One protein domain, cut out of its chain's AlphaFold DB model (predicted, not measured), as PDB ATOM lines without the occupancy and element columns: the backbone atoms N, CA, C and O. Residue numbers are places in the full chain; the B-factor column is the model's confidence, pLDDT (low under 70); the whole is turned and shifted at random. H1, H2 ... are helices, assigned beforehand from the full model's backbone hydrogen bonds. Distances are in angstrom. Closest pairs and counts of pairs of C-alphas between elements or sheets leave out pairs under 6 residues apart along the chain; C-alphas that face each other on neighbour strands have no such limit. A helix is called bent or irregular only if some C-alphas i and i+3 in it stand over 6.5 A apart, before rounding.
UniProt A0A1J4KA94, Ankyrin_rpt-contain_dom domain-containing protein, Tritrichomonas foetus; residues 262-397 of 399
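This is residues 262 to 397 of the 399 residues of the protein "Ankyrin_rpt-contain_dom domain-containing protein" of Tritrichomonas foetus (UniProt A0A1J4KA94). Four helical hairpins, H3 with H4, H5 with H6, H7 with H8 and H9 with H10, stand one after another in a short solenoid-like row, with H3, H5, H7 and H9 making one layer and H4, H6, H8 and H10 the other. H1 crosses the outside of the first layer near H5 and H7, with H2 beside H1, and residues 262 to 278, with no named element, lead into H1. The layer of H3, H5, H7 and H9 is joined by contacts from each helix to the next, while the other layer is looser. The printed part has 136 residues with ten named helices, H1 to H10 in chain order, and no named strand; the class is all helix. It is compact, with a radius of gyration of the C-alphas of 14.8 A, and elongated, spanning 49 by 31 by 23 A.

H6, residues 335 to 345, and H5, residues 326 to 332, form a hairpin: they touch and run opposite ways at a shallow tilt of 11 degrees, the closest C-alphas being those of Ser 329 and Ile 338, 5.3 A apart. H4, residues 309 to 317, and H6 only just touch, with 3 pairs of C-alphas within 8 A, and only at their ends; the C-alphas of Ile 309 and Ile 337 are closest, at 6.6 A. H4 forms a hairpin with H3, residues 299 to 306, at 24 degrees, the closest C-alphas being Ala 303 and Phe 312, 5.3 A apart. H3 also touches H5 at a steep tilt of 47 degrees, the same way, with the C-alphas of Phe 305 and Gly 332 closest at 4.1 A. The hub is H7, residues 351 to 360, which touches four helices. It touches H5 at a shallow tilt of 20 degrees, the same way; the C-alphas of Ile 330 and Ser 358 are closest, at 6.0 A. With H8, residues 364 to 374, H7 forms a hairpin at 13 degrees, the closest C-alphas being Ser 358 and Leu 367, 5.5 A apart. H6 and H8 are close but not clearly touching, the C-alphas of Ile 335 and Ile 366 being closest at 7.1 A. H9, residues 380 to 389, touches H7 the same way at 21 degrees, with the C-alphas of Ala 360 and Tyr 389 closest at 5.3 A. H9 and H10, residues 391 to 396, form a hairpin at a shallow tilt of 34 degrees, only just short of steep, with the C-alphas of Cys 386 and Ala 393 closest at 5.6 A. H10 touches H8 the same way at 33 degrees, also only just short of steep, with the C-alphas of Glu 368 and Tyr 396 closest at 6.2 A. H1, residues 279 to 285, and H7 only just touch, with 3 pairs of C-alphas within 8 A, at a steep tilt of 61 degrees; the C-alphas of Ile 285 and Ile 357 are closest, at 6.7 A. H2, residues 288 to 293, touches no helix and is close to but not clearly touching H1, with the C-alphas of His 283 and Tyr 291 closest at 5.7 A. Helices H1 and H3 to H9 have every O i to N i+4 pair within hydrogen-bond range; H2 and H10 each have 0 of 2, and 2 of 3 O i to N i+3 pairs.

H1 begins at C-alpha 279, (58.236, 38.807, 27.305). H2 is irregular, with C-alphas 289 and 292 7.7 A apart. H8 measures 15.0 A from first to last C-alpha, H6 14.9 A, H9 14.5 A, H7 14.1 A and H4 12.2 A. H6 begins at C-alpha 335, (39.358, 31.410, 35.373), and H10 ends at C-alpha 396, (48.915, 21.289, 46.059).

The C-alphas of Ser 262 and Ser 378, the two farthest apart, are 50.0 A from each other. The printed part has no cut; the link from H4 to H5 is short, and the other links between helices are tight. The mean pLDDT of the printed part is 80.1, and residues 270 to 296 and 377 to 378 are under 70.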
ATOM      1  N   SER A 262      42.687  54.294  11.993       82.69
ATOM      2  CA  SER A 262      43.746  53.314  11.731       82.69
ATOM      3  C   SER A 262      43.814  52.180  12.754       82.69
ATOM      4  O   SER A 262      44.777  51.411  12.726       82.69
ATOM      5  N   PHE A 263      42.850  52.071  13.675       85.81
ATOM      6  CA  PHE A 263      42.893  51.024  14.691       85.81
ATOM      7  C   PHE A 263      42.792  49.634  14.057       85.81
ATOM      8  O   PHE A 263      41.866  49.331  13.302       85.81
ATOM      9  N   ASN A 264      43.734  48.763  14.407       87.81
ATOM     10  CA  ASN A 264      43.712  47.361  14.020       87.81
ATOM     11  C   ASN A 264      43.648  46.486  15.278       87.81
ATOM     12  O   ASN A 264      44.568  46.466  16.092       87.81
ATOM     13  N   ILE A 265      42.566  45.716  15.402       88.25
ATOM     14  CA  ILE A 265      42.306  44.822  16.539       88.25
ATOM     15  C   ILE A 265      43.374  43.730  16.709       88.25
ATOM     16  O   ILE A 265      43.675  43.322  17.830       88.25
ATOM     17  N   ASN A 266      43.989  43.308  15.601       88.62
ATOM     18  CA  ASN A 266      45.064  42.317  15.553       88.62
ATOM     19  C   ASN A 266      46.441  42.975  15.451       88.62
ATOM     20  O   ASN A 266      47.428  42.314  15.125       88.62
ATOM     21  N   GLN A 267      46.526  44.287  15.693       84.38
ATOM     22  CA  GLN A 267      47.805  44.969  15.728       84.38
ATOM     23  C   GLN A 267      48.694  44.318  16.779       84.38
ATOM     24  O   GLN A 267      48.328  44.158  17.943       84.38
ATOM     25  N   ASN A 268      49.889  43.962  16.332       75.56
ATOM     26  CA  ASN A 268      50.947  43.511  17.203       75.56
ATOM     27  C   ASN A 268      51.652  44.734  17.781       75.56
ATOM     28  O   ASN A 268      52.273  45.515  17.057       75.56
ATOM     29  N   TYR A 269      51.569  44.867  19.092       70.56
ATOM     30  CA  TYR A 269      52.292  45.843  19.875       70.56
ATOM     31  C   TYR A 269      53.635  45.236  20.229       70.56
ATOM     32  O   TYR A 269      53.722  44.118  20.735       70.56
ATOM     33  N   LYS A 270      54.705  45.978  19.968       61.66
ATOM     34  CA  LYS A 270      55.937  45.714  20.698       61.66
ATOM     35  C   LYS A 270      55.685  46.139  22.149       61.66
ATOM     36  O   LYS A 270      55.129  47.232  22.344       61.66
ATOM     37  N   PRO A 271      56.069  45.324  23.146       54.72
ATOM     38  CA  PRO A 271      56.257  45.858  24.486       54.72
ATOM     39  C   PRO A 271      57.115  47.105  24.342       54.72
ATOM     40  O   PRO A 271      58.084  47.077  23.578       54.72
ATOM     41  N   ARG A 272      56.747  48.204  25.006       54.88
ATOM     42  CA  ARG A 272      57.725  49.284  25.159       54.88
ATOM     43  C   ARG A 272      58.987  48.667  25.748       54.88
ATOM     44  O   ARG A 272      58.867  47.725  26.541       54.88
ATOM     45  N   LEU A 273      60.150  49.262  25.487       41.19
ATOM     46  CA  LEU A 273      61.333  49.000  26.321       41.19
ATOM     47  C   LEU A 273      61.004  49.068  27.831       41.19
ATOM     48  O   LEU A 273      61.603  48.364  28.639       41.19
ATOM     49  N   PHE A 274      59.977  49.850  28.176       40.56
ATOM     50  CA  PHE A 274      59.480  50.136  29.518       40.56
ATOM     51  C   PHE A 274      58.305  49.255  30.000       40.56
ATOM     52  O   PHE A 274      58.019  49.219  31.191       40.56
ATOM     53  N   ASP A 275      57.649  48.493  29.118       49.34
ATOM     54  CA  ASP A 275      56.499  47.631  29.459       49.34
ATOM     55  C   ASP A 275      56.928  46.156  29.571       49.34
ATOM     56  O   ASP A 275      56.142  45.254  29.264       49.34
ATOM     57  N   VAL A 276      58.191  45.893  29.946       46.06
ATOM     58  CA  VAL A 276      58.852  44.564  29.976       46.06
ATOM     59  C   VAL A 276      58.325  43.699  31.116       46.06
ATOM     60  O   VAL A 276      59.009  43.250  32.029       46.06
ATOM     61  N   TYR A 277      57.028  43.473  31.062       50.56
ATOM     62  CA  TYR A 277      56.244  42.891  32.123       50.56
ATOM     63  C   TYR A 277      55.924  41.419  31.857       50.56
ATOM     64  O   TYR A 277      55.350  40.760  32.717       50.56
ATOM     65  N   SER A 278      56.319  40.858  30.704       49.59
ATOM     66  CA  SER A 278      56.008  39.454  30.389       49.59
ATOM     67  C   SER A 278      56.910  38.737  29.378       49.59
ATOM     68  O   SER A 278      56.910  37.507  29.373       49.59
ATOM     69  N   THR A 279      57.679  39.423  28.529       46.78
ATOM     70  CA  THR A 279      58.236  38.807  27.305       46.78
ATOM     71  C   THR A 279      59.461  37.922  27.525       46.78
ATOM     72  O   THR A 279      59.544  36.827  26.971       46.78
ATOM     73  N   GLU A 280      60.394  38.322  28.384       48.78
ATOM     74  CA  GLU A 280      61.565  37.488  28.690       48.78
ATOM     75  C   GLU A 280      61.244  36.393  29.716       48.78
ATOM     76  O   GLU A 280      61.836  35.313  29.713       48.78
ATOM     77  N   PHE A 281      60.244  36.629  30.563       49.88
ATOM     78  CA  PHE A 281      59.789  35.628  31.514       49.88
ATOM     79  C   PHE A 281      59.014  34.490  30.837       49.88
ATOM     80  O   PHE A 281      59.264  33.308  31.094       49.88
ATOM     81  N   THR A 282      58.123  34.831  29.902       49.09
ATOM     82  CA  THR A 282      57.490  33.829  29.039       49.09
ATOM     83  C   THR A 282      58.529  33.091  28.197       49.09
ATOM     84  O   THR A 282      58.372  31.896  28.004       49.09
ATOM     85  N   HIS A 283      59.647  33.710  27.804       53.12
ATOM     86  CA  HIS A 283      60.752  32.998  27.149       53.12
ATOM     87  C   HIS A 283      61.413  31.911  28.024       53.12
ATOM     88  O   HIS A 283      61.810  30.873  27.499       53.12
ATOM     89  N   PHE A 284      61.524  32.117  29.343       52.31
ATOM     90  CA  PHE A 284      62.109  31.120  30.250       52.31
ATOM     91  C   PHE A 284      61.165  29.943  30.532       52.31
ATOM     92  O   PHE A 284      61.607  28.797  30.608       52.31
ATOM     93  N   ILE A 285      59.863  30.207  30.681       52.84
ATOM     94  CA  ILE A 285      58.880  29.158  30.999       52.84
ATOM     95  C   ILE A 285      58.342  28.462  29.747       52.84
ATOM     96  O   ILE A 285      58.075  27.257  29.760       52.84
ATOM     97  N   ILE A 286      58.182  29.201  28.656       51.53
ATOM     98  CA  ILE A 286      57.623  28.705  27.410       51.53
ATOM     99  C   ILE A 286      58.789  28.304  26.502       51.53
ATOM    100  O   ILE A 286      59.617  29.130  26.133       51.53
ATOM    101  N   GLN A 287      58.863  27.013  26.155       51.28
ATOM    102  CA  GLN A 287      59.919  26.429  25.314       51.28
ATOM    103  C   GLN A 287      60.282  27.302  24.088       51.28
ATOM    104  O   GLN A 287      59.407  27.992  23.555       51.28
ATOM    105  N   PRO A 288      61.510  27.180  23.528       49.31
ATOM    106  CA  PRO A 288      62.012  28.015  22.424       49.31
ATOM    107  C   PRO A 288      61.075  28.161  21.213       49.31
ATOM    108  O   PRO A 288      61.147  29.156  20.497       49.31
ATOM    109  N   LYS A 289      60.167  27.197  21.000       50.84
ATOM    110  CA  LYS A 289      59.121  27.220  19.968       50.84
ATOM    111  C   LYS A 289      58.271  28.501  19.970       50.84
ATOM    112  O   LYS A 289      57.837  28.909  18.902       50.84
ATOM    113  N   TYR A 290      58.042  29.123  21.124       50.06
ATOM    114  CA  TYR A 290      57.158  30.291  21.243       50.06
ATOM    115  C   TYR A 290      57.921  31.625  21.317       50.06
ATOM    116  O   TYR A 290      57.312  32.686  21.366       50.06
ATOM    117  N   TYR A 291      59.259  31.592  21.286       49.81
ATOM    118  CA  TYR A 291      60.125  32.757  21.498       49.81
ATOM    119  C   TYR A 291      59.859  33.924  20.537       49.81
ATOM    120  O   TYR A 291      59.721  35.066  20.968       49.81
ATOM    121  N   TYR A 292      59.762  33.644  19.236       46.88
ATOM    122  CA  TYR A 292      59.578  34.690  18.223       46.88
ATOM    123  C   TYR A 292      58.191  35.341  18.282       46.88
ATOM    124  O   TYR A 292      58.042  36.495  17.887       46.88
ATOM    125  N   GLU A 293      57.188  34.625  18.796       46.91
ATOM    126  CA  GLU A 293      55.813  35.118  18.912       46.91
ATOM    127  C   GLU A 293      55.610  35.997  20.153       46.91
ATOM    128  O   GLU A 293      54.668  36.774  20.185       46.91
ATOM    129  N   LEU A 294      56.516  35.935  21.137       48.34
ATOM    130  CA  LEU A 294      56.434  36.690  22.394       48.34
ATOM    131  C   LEU A 294      57.136  38.056  22.341       48.34
ATOM    132  O   LEU A 294      57.017  38.834  23.277       48.34
ATOM    133  N   GLN A 295      57.851  38.391  21.259       52.78
ATOM    134  CA  GLN A 295      58.441  39.732  21.082       52.78
ATOM    135  C   GLN A 295      57.399  40.814  20.773       52.78
ATOM    136  O   GLN A 295      57.712  42.007  20.736       52.78
ATOM    137  N   LYS A 296      56.164  40.400  20.496       63.62
ATOM    138  CA  LYS A 296      55.020  41.271  20.276       63.62
ATOM    139  C   LYS A 296      53.817  40.642  20.959       63.62
ATOM    140  O   LYS A 296      53.718  39.424  21.013       63.62
ATOM    141  N   PHE A 297      52.909  41.464  21.446       73.19
ATOM    142  CA  PHE A 297      51.613  41.000  21.918       73.19
ATOM    143  C   PHE A 297      50.510  41.748  21.186       73.19
ATOM    144  O   PHE A 297      50.692  42.893  20.778       73.19
ATOM    145  N   ASN A 298      49.349  41.130  21.031       83.75
ATOM    146  CA  ASN A 298      48.141  41.838  20.618       83.75
ATOM    147  C   ASN A 298      47.286  42.200  21.848       83.75
ATOM    148  O   ASN A 298      47.504  41.701  22.956       83.75
ATOM    149  N   LEU A 299      46.304  43.090  21.679       88.00
ATOM    150  CA  LEU A 299      45.506  43.565  22.816       88.00
ATOM    151  C   LEU A 299      44.682  42.456  23.480       88.00
ATOM    152  O   LEU A 299      44.413  42.552  24.674       88.00
ATOM    153  N   ILE A 300      44.321  41.386  22.760       92.56
ATOM    154  CA  ILE A 300      43.615  40.247  23.362       92.56
ATOM    155  C   ILE A 300      44.528  39.417  24.277       92.56
ATOM    156  O   ILE A 300      44.107  39.054  25.375       92.56
ATOM    157  N   GLN A 301      45.782  39.171  23.887       88.12
ATOM    158  CA  GLN A 301      46.790  38.551  24.756       88.12
ATOM    159  C   GLN A 301      47.045  39.417  25.992       88.12
ATOM    160  O   GLN A 301      47.087  38.905  27.110       88.12
ATOM    161  N   TYR A 302      47.143  40.737  25.808       86.44
ATOM    162  CA  TYR A 302      47.320  41.667  26.920       86.44
ATOM    163  C   TYR A 302      46.103  41.706  27.855       86.44
ATOM    164  O   TYR A 302      46.268  41.677  29.072       86.44
ATOM    165  N   ALA A 303      44.883  41.676  27.312       91.19
ATOM    166  CA  ALA A 303      43.657  41.579  28.102       91.19
ATOM    167  C   ALA A 303      43.600  40.272  28.907       91.19
ATOM    168  O   ALA A 303      43.231  40.289  30.079       91.19
ATOM    169  N   ALA A 304      44.017  39.149  28.312       91.38
ATOM    170  CA  ALA A 304      44.114  37.872  29.013       91.38
ATOM    171  C   ALA A 304      45.122  37.928  30.170       91.38
ATOM    172  O   ALA A 304      44.810  37.492  31.277       91.38
ATOM    173  N   PHE A 305      46.293  38.522  29.925       87.19
ATOM    174  CA  PHE A 305      47.337  38.727  30.929       87.19
ATOM    175  C   PHE A 305      46.896  39.642  32.076       87.19
ATOM    176  O   PHE A 305      47.184  39.355  33.235       87.19
ATOM    177  N   CYS A 306      46.171  40.721  31.778       86.00
ATOM    178  CA  CYS A 306      45.649  41.638  32.793       86.00
ATOM    179  C   CYS A 306      44.425  41.073  33.537       86.00
ATOM    180  O   CYS A 306      44.035  41.607  34.570       86.00
ATOM    181  N   GLY A 307      43.810  39.994  33.038       91.94
ATOM    182  CA  GLY A 307      42.557  39.466  33.582       91.94
ATOM    183  C   GLY A 307      41.315  40.291  33.209       91.94
ATOM    184  O   GLY A 307      40.258  40.094  33.815       91.94
ATOM    185  N   SER A 308      41.435  41.174  32.214       95.19
ATOM    186  CA  SER A 308      40.444  42.163  31.767       95.19
ATOM    187  C   SER A 308      39.329  41.515  30.950       95.19
ATOM    188  O   SER A 308      39.337  41.505  29.717       95.19
ATOM    189  N   ILE A 309      38.381  40.890  31.648       97.94
ATOM    190  CA  ILE A 309      37.360  40.027  31.049       97.94
ATOM    191  C   ILE A 309      36.414  40.771  30.099       97.94
ATOM    192  O   ILE A 309      35.965  40.173  29.117       97.94
ATOM    193  N   LYS A 310      36.099  42.052  30.347       98.19
ATOM    194  CA  LYS A 310      35.199  42.822  29.476       98.19
ATOM    195  C   LYS A 310      35.887  43.136  28.156       98.19
ATOM    196  O   LYS A 310      35.336  42.828  27.097       98.19
ATOM    197  N   CYS A 311      37.105  43.673  28.220       97.31
ATOM    198  CA  CYS A 311      37.916  43.957  27.038       97.31
ATOM    199  C   CYS A 311      38.241  42.668  26.264       97.31
ATOM    200  O   CYS A 311      38.079  42.622  25.047       97.31
ATOM    201  N   PHE A 312      38.594  41.581  26.961       97.31
ATOM    202  CA  PHE A 312      38.862  40.274  26.351       97.31
ATOM    203  C   PHE A 312      37.662  39.744  25.550       97.31
ATOM    204  O   PHE A 312      37.799  39.389  24.377       97.31
ATOM    205  N   LYS A 313      36.462  39.738  26.148       97.19
ATOM    206  CA  LYS A 313      35.226  39.325  25.462       97.19
ATOM    207  C   LYS A 313      34.911  40.221  24.267       97.19
ATOM    208  O   LYS A 313      34.522  39.707  23.219       97.19
ATOM    209  N   TYR A 314      35.102  41.533  24.401       96.94
ATOM    210  CA  TYR A 314      34.920  42.469  23.296       96.94
ATOM    211  C   TYR A 314      35.837  42.130  22.116       96.94
ATOM    212  O   TYR A 314      35.360  42.061  20.983       96.94
ATOM    213  N   PHE A 315      37.119  41.848  22.362       95.69
ATOM    214  CA  PHE A 315      38.046  41.472  21.296       95.69
ATOM    215  C   PHE A 315      37.625  40.185  20.577       95.69
ATOM    216  O   PHE A 315      37.572  40.166  19.348       95.69
ATOM    217  N   ILE A 316      37.237  39.143  21.322       95.00
ATOM    218  CA  ILE A 316      36.708  37.894  20.747       95.00
ATOM    219  C   ILE A 316      35.485  38.167  19.858       95.00
ATOM    220  O   ILE A 316      35.423  37.700  18.723       95.00
ATOM    221  N   MET A 317      34.520  38.951  20.349       95.00
ATOM    222  CA  MET A 317      33.290  39.267  19.610       95.00
ATOM    223  C   MET A 317      33.542  40.060  18.322       95.00
ATOM    224  O   MET A 317      32.741  39.974  17.394       95.00
ATOM    225  N   ASN A 318      34.643  40.810  18.259       94.50
ATOM    226  CA  ASN A 318      35.025  41.623  17.104       94.50
ATOM    227  C   ASN A 318      36.084  40.948  16.213       94.50
ATOM    228  O   ASN A 318      36.689  41.608  15.372       94.50
ATOM    229  N   GLY A 319      36.286  39.634  16.354       92.12
ATOM    230  CA  GLY A 319      37.113  38.852  15.432       92.12
ATOM    231  C   GLY A 319      38.617  38.967  15.671       92.12
ATOM    232  O   GLY A 319      39.390  38.824  14.722       92.12
ATOM    233  N   ALA A 320      39.039  39.219  16.913       93.00
ATOM    234  CA  ALA A 320      40.450  39.159  17.270       93.00
ATOM    235  C   ALA A 320      41.046  37.768  16.990       93.00
ATOM    236  O   ALA A 320      40.410  36.736  17.215       93.00
ATOM    237  N   GLU A 321      42.290  37.741  16.524       89.06
ATOM    238  CA  GLU A 321      43.031  36.513  16.256       89.06
ATOM    239  C   GLU A 321      43.428  35.807  17.557       89.06
ATOM    240  O   GLU A 321      44.136  36.347  18.410       89.06
ATOM    241  N   ILE A 322      42.994  34.555  17.683       84.62
ATOM    242  CA  ILE A 322      43.172  33.729  18.879       84.62
ATOM    243  C   ILE A 322      44.412  32.845  18.703       84.62
ATOM    244  O   ILE A 322      44.326  31.632  18.523       84.62
ATOM    245  N   ASN A 323      45.588  33.469  18.754       79.38
ATOM    246  CA  ASN A 323      46.875  32.779  18.691       79.38
ATOM    247  C   ASN A 323      47.571  32.850  20.057       79.38
ATOM    248  O   ASN A 323      47.692  33.926  20.637       79.38
ATOM    249  N   VAL A 324      48.024  31.699  20.573       80.38
ATOM    250  CA  VAL A 324      48.799  31.573  21.829       80.38
ATOM    251  C   VAL A 324      48.227  32.422  22.984       80.38
ATOM    252  O   VAL A 324      48.866  33.352  23.454       80.38
ATOM    253  N   LEU A 325      47.008  32.121  23.451       86.81
ATOM    254  CA  LEU A 325      46.361  32.848  24.556       86.81
ATOM    255  C   LEU A 325      46.530  32.168  25.916       86.81
ATOM    256  O   LEU A 325      46.512  32.845  26.946       86.81
ATOM    257  N   MET A 326      46.676  30.839  25.946       90.75
ATOM    258  CA  MET A 326      46.668  30.078  27.196       90.75
ATOM    259  C   MET A 326      47.755  30.532  28.186       90.75
ATOM    260  O   MET A 326      47.405  30.784  29.337       90.75
ATOM    261  N   PRO A 327      49.023  30.754  27.782       86.00
ATOM    262  CA  PRO A 327      50.047  31.237  28.710       86.00
ATOM    263  C   PRO A 327      49.683  32.571  29.377       86.00
ATOM    264  O   PRO A 327      49.825  32.710  30.591       86.00
ATOM    265  N   PHE A 328      49.151  33.524  28.603       85.75
ATOM    266  CA  PHE A 328      48.706  34.826  29.110       85.75
ATOM    267  C   PHE A 328      47.494  34.687  30.034       85.75
ATOM    268  O   PHE A 328      47.442  35.318  31.082       85.75
ATOM    269  N   SER A 329      46.552  33.811  29.684       91.44
ATOM    270  CA  SER A 329      45.345  33.552  30.480       91.44
ATOM    271  C   SER A 329      45.681  32.941  31.841       91.44
ATOM    272  O   SER A 329      45.142  33.363  32.865       91.44
ATOM    273  N   ILE A 330      46.610  31.976  31.868       91.75
ATOM    274  CA  ILE A 330      47.108  31.374  33.109       91.75
ATOM    275  C   ILE A 330      47.864  32.407  33.943       91.75
ATOM    276  O   ILE A 330      47.610  32.503  35.140       91.75
ATOM    277  N   ALA A 331      48.739  33.208  33.327       85.81
ATOM    278  CA  ALA A 331      49.465  34.279  34.008       85.81
ATOM    279  C   ALA A 331      48.528  35.340  34.614       85.81
ATOM    280  O   ALA A 331      48.738  35.777  35.750       85.81
ATOM    281  N   GLY A 332      47.457  35.714  33.906       86.88
ATOM    282  CA  GLY A 332      46.453  36.665  34.390       86.88
ATOM    283  C   GLY A 332      45.558  36.113  35.496       86.88
ATOM    284  O   GLY A 332      45.114  36.855  36.367       86.88
ATOM    285  N   GLY A 333      45.346  34.797  35.533       92.06
ATOM    286  CA  GLY A 333      44.674  34.121  36.645       92.06
ATOM    287  C   GLY A 333      43.146  34.252  36.664       92.06
ATOM    288  O   GLY A 333      42.513  33.841  37.641       92.06
ATOM    289  N   ASN A 334      42.538  34.791  35.601       95.94
ATOM    290  CA  ASN A 334      41.086  34.860  35.453       95.94
ATOM    291  C   ASN A 334      40.543  33.530  34.895       95.94
ATOM    292  O   ASN A 334      40.718  33.219  33.717       95.94
ATOM    293  N   ILE A 335      39.859  32.747  35.739       95.62
ATOM    294  CA  ILE A 335      39.358  31.410  35.373       95.62
ATOM    295  C   ILE A 335      38.352  31.430  34.214       95.62
ATOM    296  O   ILE A 335      38.264  30.462  33.463       95.62
ATOM    297  N   GLU A 336      37.603  32.520  34.038       96.75
ATOM    298  CA  GLU A 336      36.664  32.645  32.924       96.75
ATOM    299  C   GLU A 336      37.414  32.810  31.597       96.75
ATOM    300  O   GLU A 336      37.112  32.100  30.640       96.75
ATOM    301  N   ILE A 337      38.447  33.662  31.560       97.06
ATOM    302  CA  ILE A 337      39.334  33.804  30.390       97.06
ATOM    303  C   ILE A 337      40.008  32.467  30.060       97.06
ATOM    304  O   ILE A 337      40.071  32.087  28.892       97.06
ATOM    305  N   ILE A 338      40.475  31.732  31.075       95.88
ATOM    306  CA  ILE A 338      41.125  30.425  30.897       95.88
ATOM    307  C   ILE A 338      40.167  29.420  30.252       95.88
ATOM    308  O   ILE A 338      40.547  28.763  29.287       95.88
ATOM    309  N   ARG A 339      38.920  29.334  30.730       94.31
ATOM    310  CA  ARG A 339      37.901  28.444  30.148       94.31
ATOM    311  C   ARG A 339      37.573  28.812  28.705       94.31
ATOM    312  O   ARG A 339      37.592  27.938  27.849       94.31
ATOM    313  N   ILE A 340      37.356  30.102  28.427       95.00
ATOM    314  CA  ILE A 340      37.122  30.578  27.055       95.00
ATOM    315  C   ILE A 340      38.311  30.199  26.162       95.00
ATOM    316  O   ILE A 340      38.132  29.701  25.059       95.00
ATOM    317  N   THR A 341      39.535  30.403  26.642       93.75
ATOM    318  CA  THR A 341      40.751  30.089  25.886       93.75
ATOM    319  C   THR A 341      40.925  28.589  25.654       93.75
ATOM    320  O   THR A 341      41.361  28.181  24.578       93.75
ATOM    321  N   GLU A 342      40.567  27.760  26.635       92.38
ATOM    322  CA  GLU A 342      40.585  26.303  26.506       92.38
ATOM    323  C   GLU A 342      39.657  25.839  25.380       92.38
ATOM    324  O   GLU A 342      40.083  25.033  24.551       92.38
ATOM    325  N   ASP A 343      38.453  26.411  25.282       91.31
ATOM    326  CA  ASP A 343      37.488  26.085  24.226       91.31
ATOM    327  C   ASP A 343      38.041  26.361  22.815       91.31
ATOM    328  O   ASP A 343      37.734  25.624  21.876       91.31
ATOM    329  N   TYR A 344      38.889  27.385  22.654       87.69
ATOM    330  CA  TYR A 344      39.498  27.720  21.361       87.69
ATOM    331  C   TYR A 344      40.810  26.979  21.059       87.69
ATOM    332  O   TYR A 344      41.123  26.768  19.888       87.69
ATOM    333  N   GLN A 345      41.615  26.631  22.070       84.88
ATOM    334  CA  GLN A 345      42.987  26.123  21.869       84.88
ATOM    335  C   GLN A 345      43.171  24.627  22.173       84.88
ATOM    336  O   GLN A 345      44.205  24.046  21.822       84.88
ATOM    337  N   SER A 346      42.191  23.979  22.807       78.38
ATOM    338  CA  SER A 346      42.199  22.531  23.034       78.38
ATOM    339  C   SER A 346      42.181  21.759  21.699       78.38
ATOM    340  O   SER A 346      41.481  22.172  20.771       78.38
ATOM    341  N   PRO A 347      42.940  20.650  21.540       76.38
ATOM    342  CA  PRO A 347      43.694  19.896  22.554       76.38
ATOM    343  C   PRO A 347      45.196  20.237  22.650       76.38
ATOM    344  O   PRO A 347      45.949  19.496  23.275       76.38
ATOM    345  N   ASN A 348      45.674  21.327  22.044       80.50
ATOM    346  CA  ASN A 348      47.114  21.578  21.855       80.50
ATOM    347  C   ASN A 348      47.824  22.224  23.064       80.50
ATOM    348  O   ASN A 348      48.902  22.801  22.913       80.50
ATOM    349  N   VAL A 349      47.224  22.162  24.256       86.31
ATOM    350  CA  VAL A 349      47.732  22.825  25.465       86.31
ATOM    351  C   VAL A 349      48.655  21.890  26.245       86.31
ATOM    352  O   VAL A 349      48.255  20.800  26.651       86.31
ATOM    353  N   ASP A 350      49.880  22.348  26.503       87.94
ATOM    354  CA  ASP A 350      50.818  21.696  27.418       87.94
ATOM    355  C   ASP A 350      50.529  22.135  28.862       87.94
ATOM    356  O   ASP A 350      50.940  23.211  29.309       87.94
ATOM    357  N   TRP A 351      49.782  21.306  29.590       90.44
ATOM    358  CA  TRP A 351      49.355  21.613  30.953       90.44
ATOM    359  C   TRP A 351      50.492  21.595  31.981       90.44
ATOM    360  O   TRP A 351      50.378  22.283  32.994       90.44
ATOM    361  N   GLU A 352      51.602  20.888  31.732       88.25
ATOM    362  CA  GLU A 352      52.770  20.947  32.621       88.25
ATOM    363  C   GLU A 352      53.428  22.328  32.536       88.25
ATOM    364  O   GLU A 352      53.767  22.926  33.560       88.25
ATOM    365  N   VAL A 353      53.557  22.872  31.323       85.81
ATOM    366  CA  VAL A 353      54.020  24.254  31.135       85.81
ATOM    367  C   VAL A 353      53.042  25.231  31.788       85.81
ATOM    368  O   VAL A 353      53.482  26.130  32.500       85.81
ATOM    369  N   MET A 354      51.729  25.035  31.635       90.31
ATOM    370  CA  MET A 354      50.736  25.907  32.277       90.31
ATOM    371  C   MET A 354      50.817  25.857  33.809       90.31
ATOM    372  O   MET A 354      50.712  26.897  34.454       90.31
ATOM    373  N   ALA A 355      51.076  24.691  34.405       91.00
ATOM    374  CA  ALA A 355      51.302  24.572  35.843       91.00
ATOM    375  C   ALA A 355      52.566  25.328  36.298       91.00
ATOM    376  O   ALA A 355      52.550  25.994  37.327       91.00
ATOM    377  N   LYS A 356      53.654  25.301  35.517       87.56
ATOM    378  CA  LYS A 356      54.860  26.101  35.814       87.56
ATOM    379  C   LYS A 356      54.572  27.602  35.762       87.56
ATOM    380  O   LYS A 356      55.030  28.335  36.635       87.56
ATOM    381  N   ILE A 357      53.778  28.049  34.783       86.00
ATOM    382  CA  ILE A 357      53.329  29.448  34.687       86.00
ATOM    383  C   ILE A 357      52.489  29.818  35.916       86.00
ATOM    384  O   ILE A 357      52.755  30.842  36.539       86.00
ATOM    385  N   SER A 358      51.506  28.999  36.306       90.06
ATOM    386  CA  SER A 358      50.648  29.312  37.457       90.06
ATOM    387  C   SER A 358      51.418  29.334  38.780       90.06
ATOM    388  O   SER A 358      51.158  30.216  39.597       90.06
ATOM    389  N   ILE A 359      52.396  28.440  38.975       87.81
ATOM    390  CA  ILE A 359      53.311  28.470  40.129       87.81
ATOM    391  C   ILE A 359      54.027  29.814  40.177       87.81
ATOM    392  O   ILE A 359      53.963  30.507  41.190       87.81
ATOM    393  N   ALA A 360      54.666  30.193  39.076       81.12
ATOM    394  CA  ALA A 360      55.553  31.337  39.056       81.12
ATOM    395  C   ALA A 360      54.813  32.688  39.101       81.12
ATOM    396  O   ALA A 360      55.303  33.635  39.698       81.12
ATOM    397  N   PHE A 361      53.587  32.765  38.575       81.50
ATOM    398  CA  PHE A 361      52.688  33.915  38.768       81.50
ATOM    399  C   PHE A 361      51.850  33.839  40.062       81.50
ATOM    400  O   PHE A 361      50.943  34.648  40.258       81.50
ATOM    401  N   HIS A 362      52.104  32.857  40.934       87.44
ATOM    402  CA  HIS A 362      51.363  32.613  42.180       87.44
ATOM    403  C   HIS A 362      49.842  32.499  42.010       87.44
ATOM    404  O   HIS A 362      49.055  32.835  42.900       87.44
ATOM    405  N   ARG A 363      49.393  31.961  40.876       91.06
ATOM    406  CA  ARG A 363      47.980  31.661  40.612       91.06
ATOM    407  C   ARG A 363      47.606  30.333  41.253       91.06
ATOM    408  O   ARG A 363      47.283  29.366  40.573       91.06
ATOM    409  N   ASN A 364      47.673  30.296  42.580       91.19
ATOM    410  CA  ASN A 364      47.491  29.093  43.390       91.19
ATOM    411  C   ASN A 364      46.150  28.389  43.126       91.19
ATOM    412  O   ASN A 364      46.125  27.174  42.975       91.19
ATOM    413  N   HIS A 365      45.056  29.145  42.992       92.50
ATOM    414  CA  HIS A 365      43.735  28.596  42.656       92.50
ATOM    415  C   HIS A 365      43.680  28.013  41.237       92.50
ATOM    416  O   HIS A 365      42.985  27.031  40.991       92.50
ATOM    417  N   ILE A 366      44.426  28.595  40.291       95.00
ATOM    418  CA  ILE A 366      44.549  28.056  38.932       95.00
ATOM    419  C   ILE A 366      45.419  26.802  38.928       95.00
ATOM    420  O   ILE A 366      45.087  25.847  38.238       95.00
ATOM    421  N   LEU A 367      46.513  26.778  39.694       93.19
ATOM    422  CA  LEU A 367      47.348  25.591  39.852       93.19
ATOM    423  C   LEU A 367      46.547  24.419  40.420       93.19
ATOM    424  O   LEU A 367      46.610  23.329  39.861       93.19
ATOM    425  N   GLU A 368      45.782  24.651  41.486       92.25
ATOM    426  CA  GLU A 368      44.879  23.657  42.068       92.25
ATOM    427  C   GLU A 368      43.911  23.119  41.006       92.25
ATOM    428  O   GLU A 368      43.882  21.916  40.756       92.25
ATOM    429  N   TRP A 369      43.229  24.010  40.278       93.44
ATOM    430  CA  TRP A 369      42.344  23.621  39.178       93.44
ATOM    431  C   TRP A 369      43.057  22.805  38.083       93.44
ATOM    432  O   TRP A 369      42.510  21.804  37.614       93.44
ATOM    433  N   ILE A 370      44.273  23.190  37.675       92.38
ATOM    434  CA  ILE A 370      45.068  22.441  36.687       92.38
ATOM    435  C   ILE A 370      45.374  21.035  37.217       92.38
ATOM    436  O   ILE A 370      45.151  20.056  36.509       92.38
ATOM    437  N   ILE A 371      45.873  20.920  38.450       89.88
ATOM    438  CA  ILE A 371      46.255  19.634  39.048       89.88
ATOM    439  C   ILE A 371      45.041  18.707  39.139       89.88
ATOM    440  O   ILE A 371      45.144  17.533  38.785       89.88
ATOM    441  N   GLU A 372      43.894  19.233  39.570       89.38
ATOM    442  CA  GLU A 372      42.661  18.462  39.732       89.38
ATOM    443  C   GLU A 372      42.048  18.013  38.406       89.38
ATOM    444  O   GLU A 372      41.518  16.907  38.313       89.38
ATOM    445  N   THR A 373      42.094  18.862  37.377       90.50
ATOM    446  CA  THR A 373      41.383  18.597  36.116       90.50
ATOM    447  C   THR A 373      42.248  17.970  35.029       90.50
ATOM    448  O   THR A 373      41.696  17.389  34.093       90.50
ATOM    449  N   LYS A 374      43.579  18.086  35.124       89.31
ATOM    450  CA  LYS A 374      44.541  17.642  34.098       89.31
ATOM    451  C   LYS A 374      45.484  16.530  34.572       89.31
ATOM    452  O   LYS A 374      46.350  16.128  33.806       89.31
ATOM    453  N   ASP A 375      45.295  16.038  35.799       81.12
ATOM    454  CA  ASP A 375      46.001  14.887  36.385       81.12
ATOM    455  C   ASP A 375      47.538  15.039  36.417       81.12
ATOM    456  O   ASP A 375      48.294  14.218  35.900       81.12
ATOM    457  N   LEU A 376      48.021  16.137  37.020       80.38
ATOM    458  CA  LEU A 376      49.456  16.473  37.113       80.38
ATOM    459  C   LEU A 376      50.086  16.203  38.495       80.38
ATOM    460  O   LEU A 376      51.137  16.762  38.814       80.38
ATOM    461  N   THR A 377      49.470  15.379  39.345       66.62
ATOM    462  CA  THR A 377      49.786  15.306  40.789       66.62
ATOM    463  C   THR A 377      51.208  14.864  41.162       66.62
ATOM    464  O   THR A 377      51.617  15.123  42.286       66.62
ATOM    465  N   SER A 378      51.976  14.231  40.272       62.59
ATOM    466  CA  SER A 378      53.247  13.558  40.611       62.59
ATOM    467  C   SER A 378      54.412  13.955  39.691       62.59
ATOM    468  O   SER A 378      55.128  13.117  39.145       62.59
ATOM    469  N   GLN A 379      54.616  15.264  39.527       72.75
ATOM    470  CA  GLN A 379      55.659  15.845  38.675       72.75
ATOM    471  C   GLN A 379      56.823  16.438  39.507       72.75
ATOM    472  O   GLN A 379      56.673  17.517  40.089       72.75
ATOM    473  N   PRO A 380      58.017  15.802  39.544       77.81
ATOM    474  CA  PRO A 380      59.190  16.321  40.263       77.81
ATOM    475  C   PRO A 380      59.627  17.722  39.810       77.81
ATOM    476  O   PRO A 380      60.159  18.496  40.605       77.81
ATOM    477  N   THR A 381      59.374  18.058  38.543       81.88
ATOM    478  CA  THR A 381      59.652  19.373  37.958       81.88
ATOM    479  C   THR A 381      58.819  20.470  38.620       81.88
ATOM    480  O   THR A 381      59.364  21.521  38.948       81.88
ATOM    481  N   LEU A 382      57.533  20.225  38.893       84.38
ATOM    482  CA  LEU A 382      56.665  21.194  39.572       84.38
ATOM    483  C   LEU A 382      57.122  21.449  41.007       84.38
ATOM    484  O   LEU A 382      57.104  22.590  41.458       84.38
ATOM    485  N   ARG A 383      57.609  20.418  41.705       83.94
ATOM    486  CA  ARG A 383      58.119  20.568  43.074       83.94
ATOM    487  C   ARG A 383      59.311  21.518  43.143       83.94
ATOM    488  O   ARG A 383      59.333  22.390  44.006       83.94
ATOM    489  N   TYR A 384      60.264  21.363  42.225       82.94
ATOM    490  CA  TYR A 384      61.398  22.279  42.101       82.94
ATOM    491  C   TYR A 384      60.925  23.712  41.818       82.94
ATOM    492  O   TYR A 384      61.344  24.644  42.496       82.94
ATOM    493  N   PHE A 385      59.982  23.888  40.888       81.38
ATOM    494  CA  PHE A 385      59.422  25.207  40.586       81.38
ATOM    495  C   PHE A 385      58.720  25.845  41.794       81.38
ATOM    496  O   PHE A 385      58.904  27.034  42.035       81.38
ATOM    497  N   CYS A 386      57.962  25.087  42.590       83.56
ATOM    498  CA  CYS A 386      57.372  25.623  43.816       83.56
ATOM    499  C   CYS A 386      58.454  26.067  44.813       83.56
ATOM    500  O   CYS A 386      58.343  27.133  45.398       83.56
ATOM    501  N   GLN A 387      59.526  25.292  44.989       81.38
ATOM    502  CA  GLN A 387      60.608  25.659  45.911       81.38
ATOM    503  C   GLN A 387      61.329  26.949  45.512       81.38
ATOM    504  O   GLN A 387      61.699  27.739  46.379       81.38
ATOM    505  N   GLU A 388      61.517  27.161  44.211       76.69
ATOM    506  CA  GLU A 388      62.225  28.333  43.700       76.69
ATOM    507  C   GLU A 388      61.341  29.580  43.631       76.69
ATOM    508  O   GLU A 388      61.808  30.681  43.938       76.69
ATOM    509  N   TYR A 389      60.075  29.414  43.237       77.00
ATOM    510  CA  TYR A 389      59.213  30.536  42.875       77.00
ATOM    511  C   TYR A 389      58.052  30.750  43.839       77.00
ATOM    512  O   TYR A 389      57.777  31.896  44.155       77.00
ATOM    513  N   ASN A 390      57.403  29.697  44.344       83.31
ATOM    514  CA  ASN A 390      56.181  29.813  45.148       83.31
ATOM    515  C   ASN A 390      56.067  28.669  46.161       83.31
ATOM    516  O   ASN A 390      55.496  27.609  45.874       83.31
ATOM    517  N   LEU A 391      56.598  28.881  47.365       83.69
ATOM    518  CA  LEU A 391      56.657  27.831  48.383       83.69
ATOM    519  C   LEU A 391      55.258  27.394  48.830       83.69
ATOM    520  O   LEU A 391      55.037  26.213  49.106       83.69
ATOM    521  N   ASN A 392      54.291  28.317  48.832       83.94
ATOM    522  CA  ASN A 392      52.900  28.033  49.192       83.94
ATOM    523  C   ASN A 392      52.256  27.014  48.233       83.94
ATOM    524  O   ASN A 392      51.404  26.227  48.647       83.94
ATOM    525  N   ALA A 393      52.692  26.962  46.972       87.00
ATOM    526  CA  ALA A 393      52.173  26.012  45.992       87.00
ATOM    527  C   ALA A 393      52.556  24.546  46.274       87.00
ATOM    528  O   ALA A 393      51.909  23.639  45.746       87.00
ATOM    529  N   LEU A 394      53.550  24.282  47.133       86.00
ATOM    530  CA  LEU A 394      53.939  22.912  47.498       86.00
ATOM    531  C   LEU A 394      52.781  22.103  48.088       86.00
ATOM    532  O   LEU A 394      52.730  20.897  47.876       86.00
ATOM    533  N   LYS A 395      51.831  22.750  48.776       86.06
ATOM    534  CA  LYS A 395      50.681  22.067  49.391       86.06
ATOM    535  C   LYS A 395      49.730  21.413  48.384       86.06
ATOM    536  O   LYS A 395      48.965  20.535  48.768       86.06
ATOM    537  N   TYR A 396      49.761  21.844  47.119       84.56
ATOM    538  CA  TYR A 396      48.915  21.289  46.059       84.56
ATOM    539  C   TYR A 396      49.549  20.071  45.376       84.56
ATOM    540  O   TYR A 396      48.853  19.293  44.725       84.56
ATOM    541  N   LEU A 397      50.862  19.879  45.534       80.44
ATOM    542  CA  LEU A 397      51.573  18.712  45.028       80.44
ATOM    543  C   LEU A 397      51.462  17.603  46.080       80.44
ATOM    544  O   LEU A 397      52.076  17.684  47.143       80.44
TER     545      LEU A 397